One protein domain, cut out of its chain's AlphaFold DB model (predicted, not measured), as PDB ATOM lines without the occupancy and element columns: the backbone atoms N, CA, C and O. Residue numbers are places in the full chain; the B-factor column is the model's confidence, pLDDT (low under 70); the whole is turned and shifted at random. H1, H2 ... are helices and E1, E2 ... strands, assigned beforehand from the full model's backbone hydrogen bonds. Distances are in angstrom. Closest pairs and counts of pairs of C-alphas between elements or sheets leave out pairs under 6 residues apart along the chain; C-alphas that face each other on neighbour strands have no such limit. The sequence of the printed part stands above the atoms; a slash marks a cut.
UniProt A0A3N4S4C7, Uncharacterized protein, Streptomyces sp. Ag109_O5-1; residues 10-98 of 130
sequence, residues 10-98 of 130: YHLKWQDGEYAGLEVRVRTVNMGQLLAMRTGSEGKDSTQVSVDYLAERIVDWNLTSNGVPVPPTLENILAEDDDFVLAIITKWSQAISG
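Overview. This is residues 10 to 98 of the 130 residues of an uncharacterized protein of Streptomyces sp. Ag109_O5-1 (UniProt A0A3N4S4C7). A small three-stranded antiparallel sheet lies to one side of a group of four helices, of which H2 and H4 cross near the middle of the domain and both graze the sheet with part of their length. H1 folds back beside H2 in a helical hairpin at the end away from the sheet, H3 packs on H2, and the unnamed stretch 62 to 73 makes a long loop between E3 and H3. The printed part has 89 residues with four named helices and three named strands, along the chain E1 E2 H1 H2 E3 H3 H4; the sheet's order is E1 - E2 - E3, and the class is mixed, helices and strands. It is compact, with a radius of gyration of the C-alphas of 12.9 A, and rounded, with spans of 39 by 27 by 21 A.

Arrangement. In the sheet, E2, residues 23 to 27, is the inner strand, between the edge strands E1, residues 10 to 13, and E3, residues 58 to 61. E1 and E2 form a hairpin, antiparallel at 163 degrees, with N 10 and O 26 2.8 A apart, within hydrogen-bond range. E2 and E3 are antiparallel at 173 degrees, with N 25 and O 60 2.8 A apart, within range. H4, residues 82 to 97, only grazes the sheet with residues 88 to 96; its closest C-alphas to E1 are those of Lys 91 and Leu 12, 7.1 A apart. H2, residues 46 to 57, only grazes the sheet with residues 53 to 57. H2 is the hub, touching three helices. With residues 50 to 54 alone it touches residues 85 to 89 of H4, about perpendicular at 78 degrees; the closest C-alphas are those of Ser 50 and Ile 89, 6.9 A apart. With residues 51 to 56 alone it touches H3, residues 74 to 79, at a steep tilt of 60 degrees, closest at the C-alphas of Ala 55 and Leu 74, 4.9 A apart. H1, residues 31 to 39, touches H2 at a shallow tilt of 31 degrees, opposite ways, closest at the C-alphas of Met 37 and Ser 46, 5.2 A apart. H1 and H4 are apart. Every O i to N i+4 pair is within hydrogen-bond range in H1, H2, H3 and H4.

Along the chain. E2 is 13.6 A long, E1 9.6 A and E3 7.4 A. E1 begins at C-alpha 10, (365.209, 408.878, 306.796). H4 is 22.0 A long, H2 16.2 A, H1 12.3 A and H3 8.6 A. H2 begins at C-alpha 46, (345.734, 401.840, 307.429), and H4 ends at C-alpha 97, (355.253, 413.363, 302.614).

Size, cuts and confidence. The two C-alphas farthest apart, those of Glu 42 and Gly 67, are 39.4 A apart. The printed part has no cut. The link from E3 to H3, 12 residues, is long; in it residues 64 to 65 pair with residues 68 to 69, antiparallel. The mean pLDDT of the printed part is 88.4, and residues 43 and 98 are under 70.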
ATOM      1  N   TYR A  10     365.541 407.777 305.908       91.50
ATOM      2  CA  TYR A  10     365.209 408.878 306.796       91.50
ATOM      3  C   TYR A  10     365.816 408.627 308.172       91.50
ATOM      4  O   TYR A  10     365.764 407.508 308.680       91.50
ATOM      5  N   HIS A  11     366.373 409.677 308.770       93.81
ATOM      6  CA  HIS A  11     366.858 409.664 310.144       93.81
ATOM      7  C   HIS A  11     365.906 410.501 310.999       93.81
ATOM      8  O   HIS A  11     365.935 411.730 310.954       93.81
ATOM      9  N   LEU A  12     365.023 409.828 311.728       92.50
ATOM     10  CA  LEU A  12     364.027 410.438 312.595       92.50
ATOM     11  C   LEU A  12     364.650 410.658 313.973       92.50
ATOM     12  O   LEU A  12     365.118 409.705 314.590       92.50
ATOM     13  N   LYS A  13     364.671 411.910 314.436       92.81
ATOM     14  CA  LYS A  13     365.253 412.300 315.728       92.81
ATOM     15  C   LYS A  13     364.255 413.060 316.571       92.81
ATOM     16  O   LYS A  13     363.648 414.010 316.071       92.81
ATOM     17  N   TRP A  14     364.111 412.693 317.831       92.31
ATOM     18  CA  TRP A  14     363.305 413.427 318.802       92.31
ATOM     19  C   TRP A  14     364.226 414.255 319.698       92.31
ATOM     20  O   TRP A  14     365.107 413.710 320.354       92.31
ATOM     21  N   GLN A  15     364.069 415.580 319.652       88.19
ATOM     22  CA  GLN A  15     364.895 416.525 320.418       88.19
ATOM     23  C   GLN A  15     364.256 416.879 321.765       88.19
ATOM     24  O   GLN A  15     364.972 417.069 322.741       88.19
ATOM     25  N   ASP A  16     362.923 416.875 321.823       83.38
ATOM     26  CA  ASP A  16     362.124 417.299 322.968       83.38
ATOM     27  C   ASP A  16     360.946 416.333 323.188       83.38
ATOM     28  O   ASP A  16     360.592 415.549 322.298       83.38
ATOM     29  N   GLY A  17     360.317 416.424 324.362       88.69
ATOM     30  CA  GLY A  17     359.171 415.599 324.756       88.69
ATOM     31  C   GLY A  17     359.561 414.278 325.424       88.69
ATOM     32  O   GLY A  17     360.699 414.089 325.845       88.69
ATOM     33  N   GLU A  18     358.594 413.367 325.528       88.44
ATOM     34  CA  GLU A  18     358.751 412.072 326.210       88.44
ATOM     35  C   GLU A  18     359.803 411.169 325.547       88.44
ATOM     36  O   GLU A  18     360.569 410.493 326.226       88.44
ATOM     37  N   TYR A  19     359.906 411.231 324.218       91.50
ATOM     38  CA  TYR A  19     360.831 410.416 323.427       91.50
ATOM     39  C   TYR A  19     362.154 411.133 323.118       91.50
ATOM     40  O   TYR A  19     362.843 410.776 322.160       91.50
ATOM     41  N   ALA A  20     362.508 412.182 323.870       91.81
ATOM     42  CA  ALA A  20     363.737 412.940 323.646       91.81
ATOM     43  C   ALA A  20     364.976 412.022 323.674       91.81
ATOM     44  O   ALA A  20     365.183 411.247 324.606       91.81
ATOM     45  N   GLY A  21     365.806 412.113 322.635       90.25
ATOM     46  CA  GLY A  21     366.973 411.247 322.445       90.25
ATOM     47  C   GLY A  21     366.710 409.976 321.633       90.25
ATOM     48  O   GLY A  21     367.672 409.295 321.281       90.25
ATOM     49  N   LEU A  22     365.458 409.667 321.272       93.69
ATOM     50  CA  LEU A  22     365.150 408.575 320.347       93.69
ATOM     51  C   LEU A  22     365.671 408.902 318.940       93.69
ATOM     52  O   LEU A  22     365.423 409.981 318.384       93.69
ATOM     53  N   GLU A  23     366.354 407.933 318.343       94.19
ATOM     54  CA  GLU A  23     366.842 407.966 316.972       94.19
ATOM     55  C   GLU A  23     366.378 406.705 316.240       94.19
ATOM     56  O   GLU A  23     366.687 405.585 316.641       94.19
ATOM     57  N   VAL A  24     365.646 406.891 315.139       94.38
ATOM     58  CA  VAL A  24     365.148 405.800 314.293       94.38
ATOM     59  C   VAL A  24     365.573 406.044 312.853       94.38
ATOM     60  O   VAL A  24     365.346 407.115 312.284       94.38
ATOM     61  N   ARG A  25     366.182 405.041 312.227       93.06
ATOM     62  CA  ARG A  25     366.563 405.050 310.814       93.06
ATOM     63  C   ARG A  25     365.617 404.154 310.042       93.06
ATOM     64  O   ARG A  25     365.581 402.951 310.269       93.06
ATOM     65  N   VAL A  26     364.887 404.720 309.090       94.00
ATOM     66  CA  VAL A  26     363.840 404.003 308.351       94.00
ATOM     67  C   VAL A  26     363.924 404.288 306.855       94.00
ATOM     68  O   VAL A  26     364.170 405.414 306.420       94.00
ATOM     69  N   ARG A  27     363.756 403.257 306.027       91.75
ATOM     70  CA  ARG A  27     363.774 403.387 304.562       91.75
ATOM     71  C   ARG A  27     362.496 404.050 304.046       91.75
ATOM     72  O   ARG A  27     361.427 403.941 304.636       91.75
ATOM     73  N   THR A  28     362.592 404.702 302.892       88.00
ATOM     74  CA  THR A  28     361.419 405.165 302.140       88.00
ATOM     75  C   THR A  28     360.527 403.995 301.733       88.00
ATOM     76  O   THR A  28     361.007 402.881 301.516       88.00
ATOM     77  N   VAL A  29     359.241 404.270 301.541       87.38
ATOM     78  CA  VAL A  29     358.290 403.350 300.904       87.38
ATOM     79  C   VAL A  29     358.300 403.505 299.380       87.38
ATOM     80  O   VAL A  29     358.755 404.523 298.844       87.38
ATOM     81  N   ASN A  30     357.842 402.476 298.665       87.62
ATOM     82  CA  ASN A  30     357.516 402.597 297.242       87.62
ATOM     83  C   ASN A  30     356.092 403.171 297.057       87.62
ATOM     84  O   ASN A  30     355.340 403.295 298.020       87.62
ATOM     85  N   MET A  31     355.718 403.535 295.825       82.75
ATOM     86  CA  MET A  31     354.415 404.167 295.566       82.75
ATOM     87  C   MET A  31     353.225 403.249 295.898       82.75
ATOM     88  O   MET A  31     352.223 403.729 296.413       82.75
ATOM     89  N   GLY A  32     353.333 401.938 295.661       85.44
ATOM     90  CA  GLY A  32     352.267 400.987 296.000       85.44
ATOM     91  C   GLY A  32     352.040 400.886 297.509       85.44
ATOM     92  O   GLY A  32     350.905 400.918 297.972       85.44
ATOM     93  N   GLN A  33     353.124 400.864 298.281       86.06
ATOM     94  CA  GLN A  33     353.068 400.890 299.742       86.06
ATOM     95  C   GLN A  33     352.497 402.211 300.267       86.06
ATOM     96  O   GLN A  33     351.674 402.197 301.174       86.06
ATOM     97  N   LEU A  34     352.875 403.345 299.665       83.88
ATOM     98  CA  LEU A  34     352.316 404.651 300.021       83.88
ATOM     99  C   LEU A  34     350.800 404.706 299.789       83.88
ATOM    100  O   LEU A  34     350.076 405.272 300.604       83.88
ATOM    101  N   LEU A  35     350.316 404.129 298.688       83.88
ATOM    102  CA  LEU A  35     348.881 404.032 298.420       83.88
ATOM    103  C   LEU A  35     348.192 403.143 299.459       83.88
ATOM    104  O   LEU A  35     347.223 403.589 300.059       83.88
ATOM    105  N   ALA A  36     348.748 401.965 299.753       85.06
ATOM    106  CA  ALA A  36     348.212 401.060 300.773       85.06
ATOM    107  C   ALA A  36     348.152 401.701 302.174       85.06
ATOM    108  O   ALA A  36     347.199 401.482 302.912       85.06
ATOM    109  N   MET A  37     349.126 402.541 302.531       81.81
ATOM    110  CA  MET A  37     349.097 403.309 303.782       81.81
ATOM    111  C   MET A  37     348.001 404.385 303.801       81.81
ATOM    112  O   MET A  37     347.473 404.691 304.861       81.81
ATOM    113  N   ARG A  38     347.647 404.969 302.647       79.00
ATOM    114  CA  ARG A  38     346.613 406.019 302.552       79.00
ATOM    115  C   ARG A  38     345.196 405.469 302.464       79.00
ATOM    116  O   ARG A  38     344.277 406.100 302.969       79.00
ATOM    117  N   THR A  39     345.010 404.353 301.766       79.94
ATOM    118  CA  THR A  39     343.683 403.783 301.484       79.94
ATOM    119  C   THR A  39     343.356 402.565 302.338       79.94
ATOM    120  O   THR A  39     342.249 402.045 302.240       79.94
ATOM    121  N   GLY A  40     344.313 402.082 303.134       72.25
ATOM    122  CA  GLY A  40     344.256 400.742 303.706       72.25
ATOM    123  C   GLY A  40     344.493 399.661 302.643       72.25
ATOM    124  O   GLY A  40     344.712 399.939 301.458       72.25
ATOM    125  N   SER A  41     344.453 398.410 303.093       75.12
ATOM    126  CA  SER A  41     344.543 397.199 302.269       75.12
ATOM    127  C   SER A  41     343.290 396.356 302.495       75.12
ATOM    128  O   SER A  41     342.640 396.492 303.529       75.12
ATOM    129  N   GLU A  42     342.958 395.451 301.571       72.12
ATOM    130  CA  GLU A  42     341.825 394.534 301.748       72.12
ATOM    131  C   GLU A  42     341.919 393.807 303.102       72.12
ATOM    132  O   GLU A  42     342.856 393.049 303.352       72.12
ATOM    133  N   GLY A  43     340.969 394.094 304.000       67.00
ATOM    134  CA  GLY A  43     340.878 393.486 305.329       67.00
ATOM    135  C   GLY A  43     341.825 394.031 306.407       67.00
ATOM    136  O   GLY A  43     341.780 393.518 307.522       67.00
ATOM    137  N   LYS A  44     342.650 395.052 306.129       72.62
ATOM    138  CA  LYS A  44     343.531 395.690 307.126       72.62
ATOM    139  C   LYS A  44     343.327 397.201 307.173       72.62
ATOM    140  O   LYS A  44     343.370 397.870 306.138       72.62
ATOM    141  N   ASP A  45     343.184 397.738 308.384       81.31
ATOM    142  CA  ASP A  45     343.201 399.184 308.599       81.31
ATOM    143  C   ASP A  45     344.566 399.790 308.219       81.31
ATOM    144  O   ASP A  45     345.613 399.140 308.322       81.31
ATOM    145  N   SER A  46     344.548 401.054 307.794       79.19
ATOM    146  CA  SER A  46     345.734 401.840 307.429       79.19
ATOM    147  C   SER A  46     346.839 401.835 308.495       79.19
ATOM    148  O   SER A  46     348.027 401.805 308.157       79.19
ATOM    149  N   THR A  47     346.465 401.787 309.775       82.00
ATOM    150  CA  THR A  47     347.391 401.737 310.910       82.00
ATOM    151  C   THR A  47     348.138 400.411 310.941       82.00
ATOM    152  O   THR A  47     349.365 400.393 310.999       82.00
ATOM    153  N   GLN A  48     347.424 399.291 310.796       84.62
ATOM    154  CA  GLN A  48     348.038 397.963 310.798       84.62
ATOM    155  C   GLN A  48     348.972 397.774 309.597       84.62
ATOM    156  O   GLN A  48     350.084 397.276 309.749       84.62
ATOM    157  N   VAL A  49     348.564 398.263 308.423       86.94
ATOM    158  CA  VAL A  49     349.418 398.299 307.226       86.94
ATOM    159  C   VAL A  49     350.688 399.128 307.468       86.94
ATOM    160  O   VAL A  49     351.770 398.761 307.012       86.94
ATOM    161  N   SER A  50     350.577 400.238 308.198       87.38
ATOM    162  CA  SER A  50     351.719 401.099 308.519       87.38
ATOM    163  C   SER A  50     352.693 400.439 309.496       87.38
ATOM    164  O   SER A  50     353.899 400.566 309.297       87.38
ATOM    165  N   VAL A  51     352.193 399.702 310.494       90.38
ATOM    166  CA  VAL A  51     353.016 398.932 311.447       90.38
ATOM    167  C   VAL A  51     353.787 397.817 310.736       90.38
ATOM    168  O   VAL A  51     355.000 397.711 310.917       90.38
ATOM    169  N   ASP A  52     353.113 397.039 309.878       89.88
ATOM    170  CA  ASP A  52     353.748 395.994 309.061       89.88
ATOM    171  C   ASP A  52     354.924 396.579 308.254       89.88
ATOM    172  O   ASP A  52     356.062 396.113 308.341       89.88
ATOM    173  N   TYR A  53     354.682 397.672 307.522       90.69
ATOM    174  CA  TYR A  53     355.729 398.306 306.723       90.69
ATOM    175  C   TYR A  53     356.823 398.969 307.557       90.69
ATOM    176  O   TYR A  53     357.960 399.045 307.090       90.69
ATOM    177  N   LEU A  54     356.507 399.474 308.749       90.94
ATOM    178  CA  LEU A  54     357.503 400.050 309.645       90.94
ATOM    179  C   LEU A  54     358.512 398.974 310.061       90.94
ATOM    180  O   LEU A  54     359.714 399.174 309.883       90.94
ATOM    181  N   ALA A  55     358.030 397.813 310.509       91.06
ATOM    182  CA  ALA A  55     358.872 396.688 310.915       91.06
ATOM    183  C   ALA A  55     359.806 396.208 309.792       91.06
ATOM    184  O   ALA A  55     360.980 395.929 310.021       91.06
ATOM    185  N   GLU A  56     359.324 396.168 308.549       91.06
ATOM    186  CA  GLU A  56     360.141 395.766 307.396       91.06
ATOM    187  C   GLU A  56     361.173 396.821 306.960       91.06
ATOM    188  O   GLU A  56     362.090 396.529 306.179       91.06
ATOM    189  N   ARG A  57     360.988 398.085 307.361       91.44
ATOM    190  CA  ARG A  57     361.737 399.225 306.808       91.44
ATOM    191  C   ARG A  57     362.618 399.942 307.806       91.44
ATOM    192  O   ARG A  57     363.485 400.697 307.345       91.44
ATOM    193  N   ILE A  58     362.445 399.725 309.106       93.06
ATOM    194  CA  ILE A  58     363.427 400.177 310.084       93.06
ATOM    195  C   ILE A  58     364.748 399.462 309.788       93.06
ATOM    196  O   ILE A  58     364.831 398.247 309.646       93.06
ATOM    197  N   VAL A  59     365.789 400.266 309.621       92.19
ATOM    198  CA  VAL A  59     367.167 399.813 309.446       92.19
ATOM    199  C   VAL A  59     367.819 399.639 310.808       92.19
ATOM    200  O   VAL A  59     368.581 398.698 311.000       92.19
ATOM    201  N   ASP A  60     367.555 400.583 311.708       93.19
ATOM    202  CA  ASP A  60     368.199 400.698 313.011       93.19
ATOM    203  C   ASP A  60     367.410 401.666 313.906       93.19
ATOM    204  O   ASP A  60     366.778 402.601 313.405       93.19
ATOM    205  N   TRP A  61     367.476 401.458 315.216       95.50
ATOM    206  CA  TRP A  61     366.986 402.388 316.232       95.50
ATOM    207  C   TRP A  61     367.808 402.237 317.516       95.50
ATOM    208  O   TRP A  61     368.388 401.183 317.771       95.50
ATOM    209  N   ASN A  62     367.870 403.278 318.343       95.00
ATOM    210  CA  ASN A  62     368.624 403.246 319.602       95.00
ATOM    211  C   ASN A  62     367.790 402.773 320.812       95.00
ATOM    212  O   ASN A  62     368.139 403.082 321.952       95.00
ATOM    213  N   LEU A  63     366.698 402.036 320.577       93.75
ATOM    214  CA  LEU A  63     365.810 401.563 321.636       93.75
ATOM    215  C   LEU A  63     366.476 400.456 322.467       93.75
ATOM    216  O   LEU A  63     366.987 399.466 321.937       93.75
ATOM    217  N   THR A  64     366.427 400.600 323.791       93.06
ATOM    218  CA  THR A  64     366.920 399.595 324.740       93.06
ATOM    219  C   THR A  64     365.888 399.328 325.824       93.06
ATOM    220  O   THR A  64     365.321 400.273 326.364       93.06
ATOM    221  N   SER A  65     365.717 398.066 326.211       89.06
ATOM    222  CA  SER A  65     364.897 397.651 327.348       89.06
ATOM    223  C   SER A  65     365.797 397.022 328.405       89.06
ATOM    224  O   SER A  65     366.522 396.068 328.127       89.06
ATOM    225  N   ASN A  66     365.809 397.589 329.615       89.56
ATOM    226  CA  ASN A  66     366.674 397.144 330.720       89.56
ATOM    227  C   ASN A  66     368.170 397.049 330.339       89.56
ATOM    228  O   ASN A  66     368.884 396.147 330.772       89.56
ATOM    229  N   GLY A  67     368.646 397.976 329.501       88.88
ATOM    230  CA  GLY A  67     370.031 398.011 329.018       88.88
ATOM    231  C   GLY A  67     370.347 397.023 327.888       88.88
ATOM    232  O   GLY A  67     371.489 396.973 327.434       88.88
ATOM    233  N   VAL A  68     369.360 396.263 327.407       91.31
ATOM    234  CA  VAL A  68     369.493 395.355 326.262       91.31
ATOM    235  C   VAL A  68     368.916 396.031 325.016       91.31
ATOM    236  O   VAL A  68     367.800 396.547 325.083       91.31
ATOM    237  N   PRO A  69     369.629 396.053 323.876       93.00
ATOM    238  CA  PRO A  69     369.096 396.618 322.641       93.00
ATOM    239  C   PRO A  69     367.874 395.825 322.174       93.00
ATOM    240  O   PRO A  69     367.927 394.601 322.045       93.00
ATOM    241  N   VAL A  70     366.784 396.535 321.904       93.00
ATOM    242  CA  VAL A  70     365.572 395.946 321.337       93.00
ATOM    243  C   VAL A  70     365.768 395.899 319.824       93.00
ATOM    244  O   VAL A  70     366.046 396.938 319.235       93.00
ATOM    245  N   PRO A  71     365.684 394.750 319.140       91.44
ATOM    246  CA  PRO A  71     365.746 394.736 317.683       91.44
ATOM    247  C   PRO A  71     364.420 395.236 317.077       91.44
ATOM    248  O   PRO A  71     363.361 394.940 317.630       91.44
ATOM    249  N   PRO A  72     364.437 395.951 315.938       89.75
ATOM    250  CA  PRO A  72     363.240 396.516 315.309       89.75
ATOM    251  C   PRO A  72     362.445 395.458 314.529       89.75
ATOM    252  O   PRO A  72     362.261 395.549 313.318       89.75
ATOM    253  N   THR A  73     362.021 394.400 315.213       91.00
ATOM    254  CA  THR A  73     361.178 393.341 314.653       91.00
ATOM    255  C   THR A  73     359.705 393.679 314.849       91.00
ATOM    256  O   THR A  73     359.348 394.420 315.762       91.00
ATOM    257  N   LEU A  74     358.833 393.095 314.021       90.25
ATOM    258  CA  LEU A  74     357.383 393.265 314.163       90.25
ATOM    259  C   LEU A  74     356.897 392.867 315.563       90.25
ATOM    260  O   LEU A  74     356.088 393.573 316.145       90.25
ATOM    261  N   GLU A  75     357.421 391.768 316.111       92.31
ATOM    262  CA  GLU A  75     357.079 391.300 317.458       92.31
ATOM    263  C   GLU A  75     357.396 392.350 318.527       92.31
ATOM    264  O   GLU A  75     356.534 392.657 319.343       92.31
ATOM    265  N   ASN A  76     358.589 392.949 318.480       91.62
ATOM    266  CA  ASN A  76     358.970 393.968 319.452       91.62
ATOM    267  C   ASN A  76     358.181 395.257 319.260       91.62
ATOM    268  O   ASN A  76     357.741 395.836 320.236       91.62
ATOM    269  N   ILE A  77     357.937 395.676 318.018       91.12
ATOM    270  CA  ILE A  77     357.116 396.862 317.738       91.12
ATOM    271  C   ILE A  77     355.685 396.670 318.256       91.12
ATOM    272  O   ILE A  77     355.109 397.605 318.791       91.12
ATOM    273  N   LEU A  78     355.115 395.470 318.129       90.56
ATOM    274  CA  LEU A  78     353.782 395.155 318.656       90.56
ATOM    275  C   LEU A  78     353.745 394.988 320.183       90.56
ATOM    276  O   LEU A  78     352.656 394.970 320.754       90.56
ATOM    277  N   ALA A  79     354.900 394.814 320.826       92.44
ATOM    278  CA  ALA A  79     355.021 394.727 322.277       92.44
ATOM    279  C   ALA A  79     355.195 396.102 322.947       92.44
ATOM    280  O   ALA A  79     355.014 396.198 324.159       92.44
ATOM    281  N   GLU A  80     355.540 397.138 322.177       92.94
ATOM    282  CA  GLU A  80     355.633 398.518 322.654       92.94
ATOM    283  C   GLU A  80     354.249 399.174 322.793       92.94
ATOM    284  O   GLU A  80     353.247 398.717 322.234       92.94
ATOM    285  N   ASP A  81     354.203 400.283 323.531       91.81
ATOM    286  CA  ASP A  81     352.994 401.073 323.728       91.81
ATOM    287  C   ASP A  81     352.492 401.721 322.422       91.81
ATOM    288  O   ASP A  81     353.264 402.198 321.584       91.81
ATOM    289  N   ASP A  82     351.165 401.791 322.278       90.50
ATOM    290  CA  ASP A  82     350.484 402.335 321.094       90.50
ATOM    291  C   ASP A  82     350.941 403.766 320.757       90.50
ATOM    292  O   ASP A  82     351.272 404.055 319.607       90.50
ATOM    293  N   ASP A  83     351.052 404.638 321.767       91.81
ATOM    294  CA  ASP A  83     351.469 406.035 321.582       91.81
ATOM    295  C   ASP A  83     352.887 406.137 320.993       91.81
ATOM    296  O   ASP A  83     353.126 406.891 320.045       91.81
ATOM    297  N   PHE A  84     353.811 405.297 321.471       93.00
ATOM    298  CA  PHE A  84     355.189 405.258 320.991       93.00
ATOM    299  C   PHE A  84     355.258 404.835 319.522       93.00
ATOM    300  O   PHE A  84     355.886 405.504 318.688       93.00
ATOM    301  N   VAL A  85     354.571 403.748 319.171       92.31
ATOM    302  CA  VAL A  85     354.546 403.236 317.797       92.31
ATOM    303  C   VAL A  85     353.896 404.257 316.858       92.31
ATOM    304  O   VAL A  85     354.436 404.551 315.784       92.31
ATOM    305  N   LEU A  86     352.782 404.868 317.269       91.50
ATOM    306  CA  LEU A  86     352.098 405.909 316.502       91.50
ATOM    307  C   LEU A  86     352.947 407.173 316.331       91.50
ATOM    308  O   LEU A  86     352.918 407.783 315.254       91.50
ATOM    309  N   ALA A  87     353.743 407.555 317.332       92.94
ATOM    310  CA  ALA A  87     354.664 408.684 317.232       92.94
ATOM    311  C   ALA A  87     355.723 408.446 316.144       92.94
ATOM    312  O   ALA A  87     355.999 409.340 315.329       92.94
ATOM    313  N   ILE A  88     356.276 407.230 316.068       92.94
ATOM    314  CA  ILE A  88     357.224 406.843 315.013       92.94
ATOM    315  C   ILE A  88     356.541 406.860 313.642       92.94
ATOM    316  O   ILE A  88     357.072 407.471 312.708       92.94
ATOM    317  N   ILE A  89     355.359 406.246 313.513       91.06
ATOM    318  CA  ILE A  89     354.601 406.196 312.250       91.06
ATOM    319  C   ILE A  89     354.277 407.605 311.754       91.06
ATOM    320  O   ILE A  89     354.496 407.916 310.581       91.06
ATOM    321  N   THR A  90     353.813 408.481 312.643       90.00
ATOM    322  CA  THR A  90     353.476 409.870 312.320       90.00
ATOM    323  C   THR A  90     354.684 410.614 311.767       90.00
ATOM    324  O   THR A  90     354.623 411.193 310.679       90.00
ATOM    325  N   LYS A  91     355.817 410.560 312.473       91.19
ATOM    326  CA  LYS A  91     357.040 411.257 312.062       91.19
ATOM    327  C   LYS A  91     357.622 410.694 310.768       91.19
ATOM    328  O   LYS A  91     358.119 411.444 309.926       91.19
ATOM    329  N   TRP A  92     357.524 409.380 310.573       91.31
ATOM    330  CA  TRP A  92     357.909 408.732 309.326       91.31
ATOM    331  C   TRP A  92     357.017 409.160 308.156       91.31
ATOM    332  O   TRP A  92     357.528 409.528 307.097       91.31
ATOM    333  N   SER A  93     355.698 409.192 308.356       87.50
ATOM    334  CA  SER A  93     354.720 409.636 307.357       87.50
ATOM    335  C   SER A  93     354.940 411.095 306.939       87.50
ATOM    336  O   SER A  93     354.921 411.414 305.745       87.50
ATOM    337  N   GLN A  94     355.245 411.976 307.897       87.88
ATOM    338  CA  GLN A  94     355.623 413.371 307.636       87.88
ATOM    339  C   GLN A  94     356.904 413.460 306.793       87.88
ATOM    340  O   GLN A  94     356.925 414.146 305.766       87.88
ATOM    341  N   ALA A  95     357.938 412.689 307.155       88.44
ATOM    342  CA  ALA A  95     359.202 412.638 306.419       88.44
ATOM    343  C   ALA A  95     359.035 412.110 304.979       88.44
ATOM    344  O   ALA A  95     359.666 412.623 304.049       88.44
ATOM    345  N   ILE A  96     358.161 411.118 304.768       86.38
ATOM    346  CA  ILE A  96     357.813 410.609 303.431       86.38
ATOM    347  C   ILE A  96     357.046 411.662 302.628       86.38
ATOM    348  O   ILE A  96     357.337 411.865 301.448       86.38
ATOM    349  N   SER A  97     356.086 412.340 303.257       81.12
ATOM    350  CA  SER A  97     355.253 413.363 302.614       81.12
ATOM    351  C   SER A  97     356.034 414.635 302.265       81.12
ATOM    352  O   SER A  97     355.520 415.485 301.541       81.12
ATOM    353  N   GLY A  98     357.278 414.765 302.743       69.12
ATOM    354  CA  GLY A  98     358.116 415.942 302.521       69.12
ATOM    355  C   GLY A  98     357.691 417.150 303.354       69.12
ATOM    356  O   GLY A  98     358.173 418.254 303.115       69.12
TER     357      GLY A  98